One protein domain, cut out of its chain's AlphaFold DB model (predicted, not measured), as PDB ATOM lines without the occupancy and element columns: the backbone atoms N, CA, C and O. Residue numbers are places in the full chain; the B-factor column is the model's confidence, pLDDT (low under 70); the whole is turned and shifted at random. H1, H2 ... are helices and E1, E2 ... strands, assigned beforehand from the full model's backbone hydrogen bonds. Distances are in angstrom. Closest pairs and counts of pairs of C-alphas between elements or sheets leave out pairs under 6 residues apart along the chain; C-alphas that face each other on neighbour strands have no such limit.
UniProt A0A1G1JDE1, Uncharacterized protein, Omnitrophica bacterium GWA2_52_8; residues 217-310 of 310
ATOM      1  N   LYS A 217      25.933  32.821 -44.559       71.31
ATOM      2  CA  LYS A 217      26.240  33.202 -45.953       71.31
ATOM      3  C   LYS A 217      26.378  31.948 -46.800       71.31
ATOM      4  O   LYS A 217      27.117  31.039 -46.444       71.31
ATOM      5  N   GLU A 218      25.724  31.944 -47.954       75.44
ATOM      6  CA  GLU A 218      25.834  30.855 -48.919       75.44
ATOM      7  C   GLU A 218      26.723  31.259 -50.095       75.44
ATOM      8  O   GLU A 218      26.505  32.298 -50.729       75.44
ATOM      9  N   PHE A 219      27.708  30.429 -50.402       79.12
ATOM     10  CA  PHE A 219      28.495  30.494 -51.624       79.12
ATOM     11  C   PHE A 219      27.889  29.554 -52.658       79.12
ATOM     12  O   PHE A 219      27.562  28.409 -52.345       79.12
ATOM     13  N   GLN A 220      27.737  30.061 -53.878       74.12
ATOM     14  CA  GLN A 220      27.258  29.293 -55.020       74.12
ATOM     15  C   GLN A 220      28.430  29.043 -55.954       74.12
ATOM     16  O   GLN A 220      29.152  29.978 -56.303       74.12
ATOM     17  N   PHE A 221      28.583  27.789 -56.350       73.50
ATOM     18  CA  PHE A 221      29.574  27.347 -57.318       73.50
ATOM     19  C   PHE A 221      28.851  26.738 -58.516       73.50
ATOM     20  O   PHE A 221      27.845  26.046 -58.341       73.50
ATOM     21  N   ASN A 222      29.364  26.966 -59.724       71.88
ATOM     22  CA  ASN A 222      28.872  26.260 -60.904       71.88
ATOM     23  C   ASN A 222      29.265  24.775 -60.831       71.88
ATOM     24  O   ASN A 222      30.168  24.397 -60.078       71.88
ATOM     25  N   SER A 223      28.591  23.908 -61.594       65.31
ATOM     26  CA  SER A 223      28.912  22.473 -61.610       65.31
ATOM     27  C   SER A 223      30.382  22.264 -62.005       65.31
ATOM     28  O   SER A 223      30.830  22.829 -62.995       65.31
ATOM     29  N   GLN A 224      31.127  21.488 -61.206       68.38
ATOM     30  CA  GLN A 224      32.568  21.194 -61.350       68.38
ATOM     31  C   GLN A 224      33.574  22.318 -61.018       68.38
ATOM     32  O   GLN A 224      34.773  22.052 -60.963       68.38
ATOM     33  N   GLU A 225      33.149  23.552 -60.727       76.12
ATOM     34  CA  GLU A 225      34.085  24.631 -60.359       76.12
ATOM     35  C   GLU A 225      34.400  24.649 -58.860       76.12
ATOM     36  O   GLU A 225      33.504  24.493 -58.027       76.12
ATOM     37  N   THR A 226      35.660  24.907 -58.505       79.00
ATOM     38  CA  THR A 226      36.122  25.102 -57.115       79.00
ATOM     39  C   THR A 226      36.453  26.556 -56.787       79.00
ATOM     40  O   THR A 226      36.513  26.922 -55.616       79.00
ATOM     41  N   GLY A 227      36.650  27.389 -57.815       82.38
ATOM     42  CA  GLY A 227      37.039  28.789 -57.685       82.38
ATOM     43  C   GLY A 227      35.886  29.715 -57.300       82.38
ATOM     44  O   GLY A 227      34.722  29.477 -57.620       82.38
ATOM     45  N   LEU A 228      36.224  30.818 -56.629       85.50
ATOM     46  CA  LEU A 228      35.270  31.871 -56.289       85.50
ATOM     47  C   LEU A 228      35.039  32.808 -57.478       85.50
ATOM     48  O   LEU A 228      35.974  33.421 -57.990       85.50
ATOM     49  N   ASN A 229      33.775  32.999 -57.854       83.44
ATOM     50  CA  ASN A 229      33.389  34.074 -58.767       83.44
ATOM     51  C   ASN A 229      33.472  35.457 -58.079       83.44
ATOM     52  O   ASN A 229      33.678  35.565 -56.866       83.44
ATOM     53  N   ALA A 230      33.274  36.540 -58.841       82.75
ATOM     54  CA  ALA A 230      33.328  37.910 -58.316       82.75
ATOM     55  C   ALA A 230      32.373  38.142 -57.125       82.75
ATOM     56  O   ALA A 230      32.726  38.817 -56.157       82.75
ATOM     57  N   GLY A 231      31.184  37.529 -57.158       79.88
ATOM     58  CA  GLY A 231      30.228  37.576 -56.051       79.88
ATOM     59  C   GLY A 231      30.736  36.858 -54.795       79.88
ATOM     60  O   GLY A 231      30.581  37.368 -53.686       79.88
ATOM     61  N   GLY A 232      31.387  35.706 -54.959       82.56
ATOM     62  CA  GLY A 232      32.059  34.974 -53.887       82.56
ATOM     63  C   GLY A 232      33.196  35.784 -53.264       82.56
ATOM     64  O   GLY A 232      33.246  35.931 -52.047       82.56
ATOM     65  N   LEU A 233      34.057  36.396 -54.080       84.31
ATOM     66  CA  LEU A 233      35.138  37.261 -53.590       84.31
ATOM     67  C   LEU A 233      34.613  38.485 -52.825       84.31
ATOM     68  O   LEU A 233      35.183  38.857 -51.800       84.31
ATOM     69  N   SER A 234      33.504  39.078 -53.275       80.00
ATOM     70  CA  SER A 234      32.833  40.166 -52.551       80.00
ATOM     71  C   SER A 234      32.363  39.719 -51.157       80.00
ATOM     72  O   SER A 234      32.651  40.385 -50.163       80.00
ATOM     73  N   LYS A 235      31.751  38.529 -51.053       81.81
ATOM     74  CA  LYS A 235      31.353  37.932 -49.762       81.81
ATOM     75  C   LYS A 235      32.550  37.641 -48.855       81.81
ATOM     76  O   LYS A 235      32.455  37.857 -47.652       81.81
ATOM     77  N   VAL A 236      33.675  37.177 -49.409       85.69
ATOM     78  CA  VAL A 236      34.918  36.960 -48.644       85.69
ATOM     79  C   VAL A 236      35.417  38.268 -48.032       85.69
ATOM     80  O   VAL A 236      35.768  38.276 -46.854       85.69
ATOM     81  N   ASN A 237      35.427  39.369 -48.793       79.88
ATOM     82  CA  ASN A 237      35.822  40.677 -48.261       79.88
ATOM     83  C   ASN A 237      34.907  41.097 -47.100       79.88
ATOM     84  O   ASN A 237      35.399  41.457 -46.035       79.88
ATOM     85  N   GLU A 238      33.587  40.962 -47.273       75.38
ATOM     86  CA  GLU A 238      32.600  41.295 -46.238       75.38
ATOM     87  C   GLU A 238      32.813  40.481 -44.945       75.38
ATOM     88  O   GLU A 238      32.814  41.038 -43.847       75.38
ATOM     89  N   ILE A 239      33.035  39.165 -45.067       78.00
ATOM     90  CA  ILE A 239      33.321  38.264 -43.936       78.00
ATOM     91  C   ILE A 239      34.628  38.657 -43.239       78.00
ATOM     92  O   ILE A 239      34.680  38.700 -42.009       78.00
ATOM     93  N   ALA A 240      35.689  38.931 -44.003       81.75
ATOM     94  CA  ALA A 240      36.996  39.266 -43.447       81.75
ATOM     95  C   ALA A 240      36.964  40.586 -42.667       81.75
ATOM     96  O   ALA A 240      37.492  40.659 -41.555       81.75
ATOM     97  N   ASP A 241      36.292  41.601 -43.209       72.69
ATOM     98  CA  ASP A 241      36.094  42.880 -42.527       72.69
ATOM     99  C   ASP A 241      35.284  42.702 -41.238       72.69
ATOM    100  O   ASP A 241      35.634  43.268 -40.198       72.69
ATOM    101  N   TYR A 242      34.261  41.842 -41.264       72.06
ATOM    102  CA  TYR A 242      33.458  41.534 -40.084       72.06
ATOM    103  C   TYR A 242      34.255  40.811 -38.986       72.06
ATOM    104  O   TYR A 242      34.179  41.194 -37.816       72.06
ATOM    105  N   MET A 243      35.069  39.816 -39.349       74.81
ATOM    106  CA  MET A 243      35.959  39.104 -38.419       74.81
ATOM    107  C   MET A 243      37.018  40.030 -37.805       74.81
ATOM    108  O   MET A 243      37.361  39.887 -36.632       74.81
ATOM    109  N   ARG A 244      37.525  41.002 -38.576       74.31
ATOM    110  CA  ARG A 244      38.505  41.989 -38.093       74.31
ATOM    111  C   ARG A 244      37.887  42.950 -37.080       74.31
ATOM    112  O   ARG A 244      38.518  43.265 -36.077       74.31
ATOM    113  N   ALA A 245      36.642  43.361 -37.314       62.44
ATOM    114  CA  ALA A 245      35.895  44.218 -36.397       62.44
ATOM    115  C   ALA A 245      35.449  43.498 -35.107       62.44
ATOM    116  O   ALA A 245      35.144  44.165 -34.120       62.44
ATOM    117  N   ASN A 246      35.420  42.158 -35.091       61.28
ATOM    118  CA  ASN A 246      34.925  41.364 -33.962       61.28
ATOM    119  C   ASN A 246      35.928  40.267 -33.558       61.28
ATOM    120  O   ASN A 246      35.751  39.095 -33.906       61.28
ATOM    121  N   PRO A 247      36.975  40.607 -32.781       69.94
ATOM    122  CA  PRO A 247      38.063  39.678 -32.479       69.94
ATOM    123  C   PRO A 247      37.653  38.393 -31.743       69.94
ATOM    124  O   PRO A 247      38.398  37.418 -31.816       69.94
ATOM    125  N   SER A 248      36.507  38.369 -31.056       64.25
ATOM    126  CA  SER A 248      36.002  37.210 -30.306       64.25
ATOM    127  C   SER A 248      35.246  36.180 -31.154       64.25
ATOM    128  O   SER A 248      34.916  35.107 -30.647       64.25
ATOM    129  N   LEU A 249      34.937  36.491 -32.418       65.19
ATOM    130  CA  LEU A 249      34.183  35.585 -33.278       65.19
ATOM    131  C   LEU A 249      35.055  34.460 -33.833       65.19
ATOM    132  O   LEU A 249      36.238  34.642 -34.135       65.19
ATOM    133  N   LYS A 250      34.418  33.304 -34.003       71.31
ATOM    134  CA  LYS A 250      34.924  32.162 -34.759       71.31
ATOM    135  C   LYS A 250      34.013  31.912 -35.957       71.31
ATOM    136  O   LYS A 250      32.823  32.231 -35.937       71.31
ATOM    137  N   LEU A 251      34.592  31.342 -37.002       76.62
ATOM    138  CA  LEU A 251      33.944  31.086 -38.276       76.62
ATOM    139  C   LEU A 251      33.888  29.583 -38.536       76.62
ATOM    140  O   LEU A 251      34.931  28.947 -38.579       76.62
ATOM    141  N   GLY A 252      32.702  29.028 -38.741       78.69
ATOM    142  CA  GLY A 252      32.487  27.708 -39.326       78.69
ATOM    143  C   GLY A 252      32.276  27.822 -40.836       78.69
ATOM    144  O   GLY A 252      31.524  28.683 -41.289       78.69
ATOM    145  N   ILE A 253      32.942  26.977 -41.619       80.25
ATOM    146  CA  ILE A 253      32.722  26.836 -43.061       80.25
ATOM    147  C   ILE A 253      32.362  25.378 -43.321       80.25
ATOM    148  O   ILE A 253      33.189  24.492 -43.103       80.25
ATOM    149  N   ASP A 254      31.152  25.154 -43.820       73.94
ATOM    150  CA  ASP A 254      30.606  23.822 -44.044       73.94
ATOM    151  C   ASP A 254      30.041  23.721 -45.460       73.94
ATOM    152  O   ASP A 254      29.202  24.515 -45.888       73.94
ATOM    153  N   GLY A 255      30.500  22.727 -46.212       68.50
ATOM    154  CA  GLY A 255      29.992  22.440 -47.546       68.50
ATOM    155  C   GLY A 255      28.924  21.349 -47.522       68.50
ATOM    156  O   GLY A 255      29.043  20.395 -46.754       68.50
ATOM    157  N   THR A 256      27.957  21.387 -48.440       62.94
ATOM    158  CA  THR A 256      26.993  20.287 -48.630       62.94
ATOM    159  C   THR A 256      27.128  19.621 -50.005       62.94
ATOM    160  O   THR A 256      27.274  20.290 -51.026       62.94
ATOM    161  N   ALA A 257      27.057  18.285 -50.030       60.03
ATOM    162  CA  ALA A 257      27.167  17.451 -51.229       60.03
ATOM    163  C   ALA A 257      26.079  16.362 -51.238       60.03
ATOM    164  O   ALA A 257      25.754  15.793 -50.189       60.03
ATOM    165  N   MET A 258      25.491  16.076 -52.408       54.03
ATOM    166  CA  MET A 258      24.442  15.055 -52.538       54.03
ATOM    167  C   MET A 258      25.024  13.638 -52.592       54.03
ATOM    168  O   MET A 258      24.482  12.751 -51.924       54.03
ATOM    169  N   GLN A 259      26.137  13.435 -53.306       55.97
ATOM    170  CA  GLN A 259      26.816  12.142 -53.438       55.97
ATOM    171  C   GLN A 259      28.240  12.174 -52.861       55.97
ATOM    172  O   GLN A 259      28.837  13.233 -52.682       55.97
ATOM    173  N   ALA A 260      28.800  10.995 -52.569       54.72
ATOM    174  CA  ALA A 260      30.159  10.861 -52.029       54.72
ATOM    175  C   ALA A 260      31.243  11.334 -53.017       54.72
ATOM    176  O   ALA A 260      32.241  11.914 -52.602       54.72
ATOM    177  N   HIS A 261      31.030  11.149 -54.325       57.03
ATOM    178  CA  HIS A 261      31.910  11.693 -55.368       57.03
ATOM    179  C   HIS A 261      31.981  13.232 -55.320       57.03
ATOM    180  O   HIS A 261      33.058  13.806 -55.476       57.03
ATOM    181  N   ASP A 262      30.865  13.884 -54.986       63.66
ATOM    182  CA  ASP A 262      30.763  15.341 -54.890       63.66
ATOM    183  C   ASP A 262      31.349  15.890 -53.577       63.66
ATOM    184  O   ASP A 262      31.595  17.093 -53.471       63.66
ATOM    185  N   GLN A 263      31.596  15.035 -52.571       67.31
ATOM    186  CA  GLN A 263      32.204  15.461 -51.305       67.31
ATOM    187  C   GLN A 263      33.623  15.989 -51.519       67.31
ATOM    188  O   GLN A 263      33.945  17.045 -50.987       67.31
ATOM    189  N   ASN A 264      34.428  15.343 -52.371       76.81
ATOM    190  CA  ASN A 264      35.786  15.810 -52.674       76.81
ATOM    191  C   ASN A 264      35.772  17.211 -53.322       76.81
ATOM    192  O   ASN A 264      36.538  18.097 -52.949       76.81
ATOM    193  N   LEU A 265      34.836  17.447 -54.246       76.50
ATOM    194  CA  LEU A 265      34.652  18.754 -54.882       76.50
ATOM    195  C   LEU A 265      34.199  19.825 -53.874       76.50
ATOM    196  O   LEU A 265      34.622  20.979 -53.918       76.50
ATOM    197  N   ASN A 266      33.329  19.447 -52.947       74.62
ATOM    198  CA  ASN A 266      32.816  20.326 -51.910       74.62
ATOM    199  C   ASN A 266      33.881  20.676 -50.851       74.62
ATOM    200  O   ASN A 266      33.986  21.837 -50.455       74.62
ATOM    201  N   ASP A 267      34.744  19.729 -50.485       79.25
ATOM    202  CA  ASP A 267      35.901  19.974 -49.617       79.25
ATOM    203  C   ASP A 267      36.893  20.946 -50.272       79.25
ATOM    204  O   ASP A 267      37.403  21.863 -49.624       79.25
ATOM    205  N   GLN A 268      37.121  20.818 -51.584       84.12
ATOM    206  CA  GLN A 268      37.936  21.769 -52.347       84.12
ATOM    207  C   GLN A 268      37.349  23.189 -52.304       84.12
ATOM    208  O   GLN A 268      38.088  24.153 -52.111       84.12
ATOM    209  N   ARG A 269      36.024  23.332 -52.408       85.69
ATOM    210  CA  ARG A 269      35.328  24.630 -52.317       85.69
ATOM    211  C   ARG A 269      35.410  25.256 -50.924       85.69
ATOM    212  O   ARG A 269      35.657  26.455 -50.801       85.69
ATOM    213  N   VAL A 270      35.231  24.452 -49.873       85.00
ATOM    214  CA  VAL A 270      35.416  24.878 -48.474       85.00
ATOM    215  C   VAL A 270      36.841  25.391 -48.262       85.00
ATOM    216  O   VAL A 270      37.039  26.473 -47.701       85.00
ATOM    217  N   ASN A 271      37.829  24.652 -48.767       88.38
ATOM    218  CA  ASN A 271      39.233  25.033 -48.685       88.38
ATOM    219  C   ASN A 271      39.542  26.311 -49.474       88.38
ATOM    220  O   ASN A 271      40.312  27.135 -48.983       88.38
ATOM    221  N   GLU A 272      38.911  26.534 -50.629       90.50
ATOM    222  CA  GLU A 272      39.088  27.778 -51.383       90.50
ATOM    223  C   GLU A 272      38.537  28.993 -50.621       90.50
ATOM    224  O   GLU A 272      39.218  30.015 -50.518       90.50
ATOM    225  N   ILE A 273      37.352  28.888 -50.005       89.25
ATOM    226  CA  ILE A 273      36.799  29.970 -49.167       89.25
ATOM    227  C   ILE A 273      37.715  30.242 -47.970       89.25
ATOM    228  O   ILE A 273      38.040  31.398 -47.690       89.25
ATOM    229  N   ARG A 274      38.178  29.186 -47.285       91.44
ATOM    230  CA  ARG A 274      39.139  29.300 -46.179       91.44
ATOM    231  C   ARG A 274      40.413  30.015 -46.625       91.44
ATOM    232  O   ARG A 274      40.840  30.964 -45.969       91.44
ATOM    233  N   ALA A 275      41.008  29.590 -47.737       92.25
ATOM    234  CA  ALA A 275      42.225  30.185 -48.272       92.25
ATOM    235  C   ALA A 275      42.011  31.660 -48.644       92.25
ATOM    236  O   ALA A 275      42.844  32.507 -48.320       92.25
ATOM    237  N   ALA A 276      40.875  31.994 -49.259       93.38
ATOM    238  CA  ALA A 276      40.528  33.364 -49.616       93.38
ATOM    239  C   ALA A 276      40.390  34.278 -48.388       93.38
ATOM    240  O   ALA A 276      40.866  35.413 -48.415       93.38
ATOM    241  N   LEU A 277      39.806  33.783 -47.294       90.75
ATOM    242  CA  LEU A 277      39.700  34.521 -46.031       90.75
ATOM    243  C   LEU A 277      41.058  34.737 -45.362       90.75
ATOM    244  O   LEU A 277      41.340  35.839 -44.887       90.75
ATOM    245  N   ILE A 278      41.930  33.726 -45.385       91.62
ATOM    246  CA  ILE A 278      43.305  33.845 -44.879       91.62
ATOM    247  C   ILE A 278      44.081  34.893 -45.688       91.62
ATOM    248  O   ILE A 278      44.716  35.767 -45.101       91.62
ATOM    249  N   ARG A 279      43.955  34.899 -47.025       92.81
ATOM    250  CA  ARG A 279      44.548  35.940 -47.894       92.81
ATOM    251  C   ARG A 279      44.045  37.353 -47.568       92.81
ATOM    252  O   ARG A 279      44.725  38.326 -47.880       92.81
ATOM    253  N   LYS A 280      42.872  37.482 -46.940       88.88
ATOM    254  CA  LYS A 280      42.288  38.753 -46.472       88.88
ATOM    255  C   LYS A 280      42.607  39.078 -45.007       88.88
ATOM    256  O   LYS A 280      42.096  40.063 -44.470       88.88
ATOM    257  N   GLY A 281      43.479  38.293 -44.376       87.38
ATOM    258  CA  GLY A 281      43.992  38.544 -43.032       87.38
ATOM    259  C   GLY A 281      43.125  37.987 -41.904       87.38
ATOM    260  O   GLY A 281      43.269  38.430 -40.768       87.38
ATOM    261  N   VAL A 282      42.218  37.044 -42.182       85.69
ATOM    262  CA  VAL A 282      41.522  36.297 -41.122       85.69
ATOM    263  C   VAL A 282      42.454  35.213 -40.589       85.69
ATOM    264  O   VAL A 282      42.943  34.387 -41.360       85.69
ATOM    265  N   SER A 283      42.693  35.196 -39.276       85.88
ATOM    266  CA  SER A 283      43.615  34.229 -38.685       85.88
ATOM    267  C   SER A 283      43.115  32.780 -38.840       85.88
ATOM    268  O   SER A 283      41.942  32.515 -38.541       85.88
ATOM    269  N   PRO A 284      43.963  31.825 -39.275       85.75
ATOM    270  CA  PRO A 284      43.557  30.441 -39.527       85.75
ATOM    271  C   PRO A 284      42.921  29.727 -38.326       85.75
ATOM    272  O   PRO A 284      42.043  28.893 -38.521       85.75
ATOM    273  N   GLU A 285      43.331  30.055 -37.099       81.88
ATOM    274  CA  GLU A 285      42.821  29.490 -35.842       81.88
ATOM    275  C   GLU A 285      41.382  29.908 -35.520       81.88
ATOM    276  O   GLU A 285      40.710  29.273 -34.706       81.88
ATOM    277  N   LYS A 286      40.890  30.966 -36.171       77.50
ATOM    278  CA  LYS A 286      39.500  31.408 -36.054       77.50
ATOM    279  C   LYS A 286      38.581  30.738 -37.068       77.50
ATOM    280  O   LYS A 286      37.375  30.951 -36.992       77.50
ATOM    281  N   ILE A 287      39.125  29.958 -38.006       80.81
ATOM    282  CA  ILE A 287      38.371  29.295 -39.068       80.81
ATOM    283  C   ILE A 287      38.314  27.791 -38.793       80.81
ATOM    284  O   ILE A 287      39.315  27.078 -38.856       80.81
ATOM    285  N   MET A 288      37.111  27.308 -38.528       79.44
ATOM    286  CA  MET A 288      36.754  25.908 -38.373       79.44
ATOM    287  C   MET A 288      36.127  25.421 -39.682       79.44
ATOM    288  O   MET A 288      35.266  26.086 -40.249       79.44
ATOM    289  N   THR A 289      36.562  24.266 -40.172       75.00
ATOM    290  CA  THR A 289      36.005  23.622 -41.371       75.00
ATOM    291  C   THR A 289      35.442  22.264 -40.986       75.00
ATOM    292  O   THR A 289      36.131  21.519 -40.284       75.00
ATOM    293  N   GLY A 290      34.229  21.933 -41.426       63.94
ATOM    294  CA  GLY A 290      33.569  20.674 -41.088       63.94
ATOM    295  C   GLY A 290      32.656  20.134 -42.191       63.94
ATOM    296  O   GLY A 290      32.424  20.769 -43.220       63.94
ATOM    297  N   ALA A 291      32.152  18.919 -41.962       51.81
ATOM    298  CA  ALA A 291      31.075  18.317 -42.738       51.81
ATOM    299  C   ALA A 291      29.782  18.375 -41.908       51.81
ATOM    300  O   ALA A 291      29.733  17.868 -40.786       51.81
ATOM    301  N   MET A 292      28.730  18.994 -42.445       46.03
ATOM    302  CA  MET A 292      27.430  19.085 -41.776       46.03
ATOM    303  C   MET A 292      26.719  17.719 -41.842       46.03
ATOM    304  O   MET A 292      26.356  17.252 -42.919       46.03
ATOM    305  N   ASP A 293      26.508  17.064 -40.697       45.44
ATOM    306  CA  ASP A 293      26.016  15.671 -40.615       45.44
ATOM    307  C   ASP A 293      24.488  15.514 -40.837       45.44
ATOM    308  O   ASP A 293      23.908  14.452 -40.615       45.44
ATOM    309  N   GLN A 294      23.780  16.561 -41.292       42.78
ATOM    310  CA  GLN A 294      22.352  16.457 -41.623       42.78
ATOM    311  C   GLN A 294      22.143  16.045 -43.084       42.78
ATOM    312  O   GLN A 294      22.268  16.818 -44.032       42.78
ATOM    313  N   LYS A 295      21.795  14.768 -43.241       44.53
ATOM    314  CA  LYS A 295      21.559  14.071 -44.510       44.53
ATOM    315  C   LYS A 295      20.317  14.571 -45.280       44.53
ATOM    316  O   LYS A 295      20.264  14.383 -46.491       44.53
ATOM    317  N   ASP A 296      19.394  15.276 -44.616       41.38
ATOM    318  CA  ASP A 296      18.012  15.467 -45.094       41.38
ATOM    319  C   ASP A 296      17.649  16.856 -45.665       41.38
ATOM    320  O   ASP A 296      16.522  17.046 -46.114       41.38
ATOM    321  N   SER A 297      18.569  17.827 -45.736       45.16
ATOM    322  CA  SER A 297      18.292  19.161 -46.328       45.16
ATOM    323  C   SER A 297      19.175  19.521 -47.532       45.16
ATOM    324  O   SER A 297      19.320  20.693 -47.885       45.16
ATOM    325  N   ARG A 298      19.793  18.514 -48.162       49.00
ATOM    326  CA  ARG A 298      20.849  18.666 -49.177       49.00
ATOM    327  C   ARG A 298      20.347  19.358 -50.450       49.00
ATOM    328  O   ARG A 298      19.418  18.885 -51.099       49.00
ATOM    329  N   ARG A 299      21.020  20.442 -50.842       47.84
ATOM    330  CA  ARG A 299      20.966  21.040 -52.185       47.84
ATOM    331  C   ARG A 299      22.396  21.106 -52.715       47.84
ATOM    332  O   ARG A 299      23.278  21.584 -52.011       47.84
ATOM    333  N   GLU A 300      22.625  20.604 -53.921       47.91
ATOM    334  CA  GLU A 300      23.948  20.532 -54.548       47.91
ATOM    335  C   GLU A 300      24.607  21.923 -54.690       47.91
ATOM    336  O   GLU A 300      23.931  22.915 -54.974       47.91
ATOM    337  N   GLY A 301      25.928  22.007 -54.489       48.06
ATOM    338  CA  GLY A 301      26.725  23.188 -54.856       48.06
ATOM    339  C   GLY A 301      26.718  24.371 -53.882       48.06
ATOM    340  O   GLY A 301      27.086  25.479 -54.282       48.06
ATOM    341  N   ARG A 302      26.321  24.166 -52.620       55.59
ATOM    342  CA  ARG A 302      26.230  25.229 -51.606       55.59
ATOM    343  C   ARG A 302      27.228  25.014 -50.472       55.59
ATOM    344  O   ARG A 302      27.212  23.968 -49.821       55.59
ATOM    345  N   VAL A 303      28.046  26.037 -50.218       56.84
ATOM    346  CA  VAL A 303      28.894  26.127 -49.018       56.84
ATOM    347  C   VAL A 303      28.349  27.216 -48.105       56.84
ATOM    348  O   VAL A 303      28.197  28.367 -48.520       56.84
ATOM    349  N   ALA A 304      28.031  26.834 -46.875       61.97
ATOM    350  CA  ALA A 304      27.537  27.704 -45.828       61.97
ATOM    351  C   ALA A 304      28.692  28.200 -44.959       61.97
ATOM    352  O   ALA A 304      29.583  27.446 -44.578       61.97
ATOM    353  N   VAL A 305      28.647  29.480 -44.615       62.28
ATOM    354  CA  VAL A 305      29.528  30.080 -43.618       62.28
ATOM    355  C   VAL A 305      28.678  30.525 -42.440       62.28
ATOM    356  O   VAL A 305      27.712  31.268 -42.632       62.28
ATOM    357  N   LEU A 306      29.042  30.046 -41.251       60.69
ATOM    358  CA  LEU A 306      28.342  30.228 -39.984       60.69
ATOM    359  C   LEU A 306      29.254  30.908 -38.964       60.69
ATOM    360  O   LEU A 306      30.410  30.531 -38.812       60.69
ATOM    361  N   PHE A 307      28.744  31.889 -38.227       52.84
ATOM    362  CA  PHE A 307      29.504  32.536 -37.155       52.84
ATOM    363  C   PHE A 307      29.123  31.949 -35.810       52.84
ATOM    364  O   PHE A 307      27.939  31.810 -35.496       52.84
ATOM    365  N   THR A 308      30.127  31.655 -34.993       49.91
ATOM    366  CA  THR A 308      29.933  31.243 -33.606       49.91
ATOM    367  C   THR A 308      30.663  32.210 -32.682       49.91
ATOM    368  O   THR A 308      31.644  32.862 -33.053       49.91
ATOM    369  N   THR A 309      30.142  32.349 -31.467       38.53
ATOM    370  CA  THR A 309      30.875  33.009 -30.385       38.53
ATOM    371  C   THR A 309      31.730  31.953 -29.693       38.53
ATOM    372  O   THR A 309      31.307  30.801 -29.571       38.53
ATOM    373  N   ALA A 310      32.967  32.321 -29.352       42.16
ATOM    374  CA  ALA A 310      33.876  31.469 -28.595       42.16
ATOM    375  C   ALA A 310      33.400  31.263 -27.153       42.16
ATOM    376  O   ALA A 310      32.804  32.212 -26.593       42.16
TER     377      ALA A 310
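Overview. This is residues 217 to 310 of the 310 residues of an uncharacterized protein of Omnitrophica bacterium GWA2_52_8 (UniProt A0A1G1JDE1). Look for one strongly twisted wall of four strands with two long helices packed over the same face, H1 along the E1 side and H2 along E2 and E4; no named helix covers the other face. The helices run the same way but spread at 55 degrees, touching where the later part of H2 reaches H1. The printed part has 94 residues, with E1, H1, E2, H2, E3 and E4 in that order along the chain, and its mixed sheet runs E1, E4, E2, E3. The class is mixed, helices and strands; the whole is compact, with a radius of gyration of the C-alphas of 12.8 A and spans of 37 by 28 by 17 A.

Arrangement. Begin at edge strand E1, residues 217 to 220, which is antiparallel to E4, residues 302 to 309; N 219 and O 303 are 2.8 A apart, within hydrogen-bond range. On E4's other side is E2, residues 249 to 256, also antiparallel to it, with N 252 and O 306 at 2.7 A. E2 is parallel to the other edge strand, E3, residues 287 to 291, with N 288 and O 251 at 2.7 A. H1, residues 230 to 245, is on the sheet at a height of 9.6 A, over E1, E4 and E2; its closest C-alpha pair with E1 is Phe 219 and Gly 232, 6.2 A. E1, H1 and E2 form a split strand-helix-strand unit, two strands running the same way with E4 between them, and its crossover is right-handed. H2, residues 260 to 279, is on the same face at a height of 8.0 A, along the strands at 22 degrees to E2 on the local plane; the closest C-alphas of the two are Gly 255 and Asn 266, 5.6 A. E2, H2 and E3 form a strand-helix-strand unit, its strands parallel neighbours, also right-handed. H1 touches H2 with residues 233 to 240 alone, at a steep tilt of 55 degrees; the closest C-alphas are Val 236 and Leu 277, 6.0 A. Every O i to N i+4 pair is within hydrogen-bond range in H1, and 14 of 16 are in H2.

Along the chain. Find C-alpha 217 at (26.240, 33.202, -45.953), where E1 begins. H1 runs 23.0 A, E2 22.8 A. H2 runs 29.2 A from C-alpha 260 at (30.159, 10.861, -52.029). E4 runs 23.1 A to C-alpha 309 at (30.875, 33.009, -30.385).

Size, cuts and confidence. The C-alphas farthest apart, of Ala 245 and His 261, are 37.9 A apart. The printed part has no cut and no long link. Its mean pLDDT is 71.1; among the residues under 70 are 255 to 263 and 290 to 310.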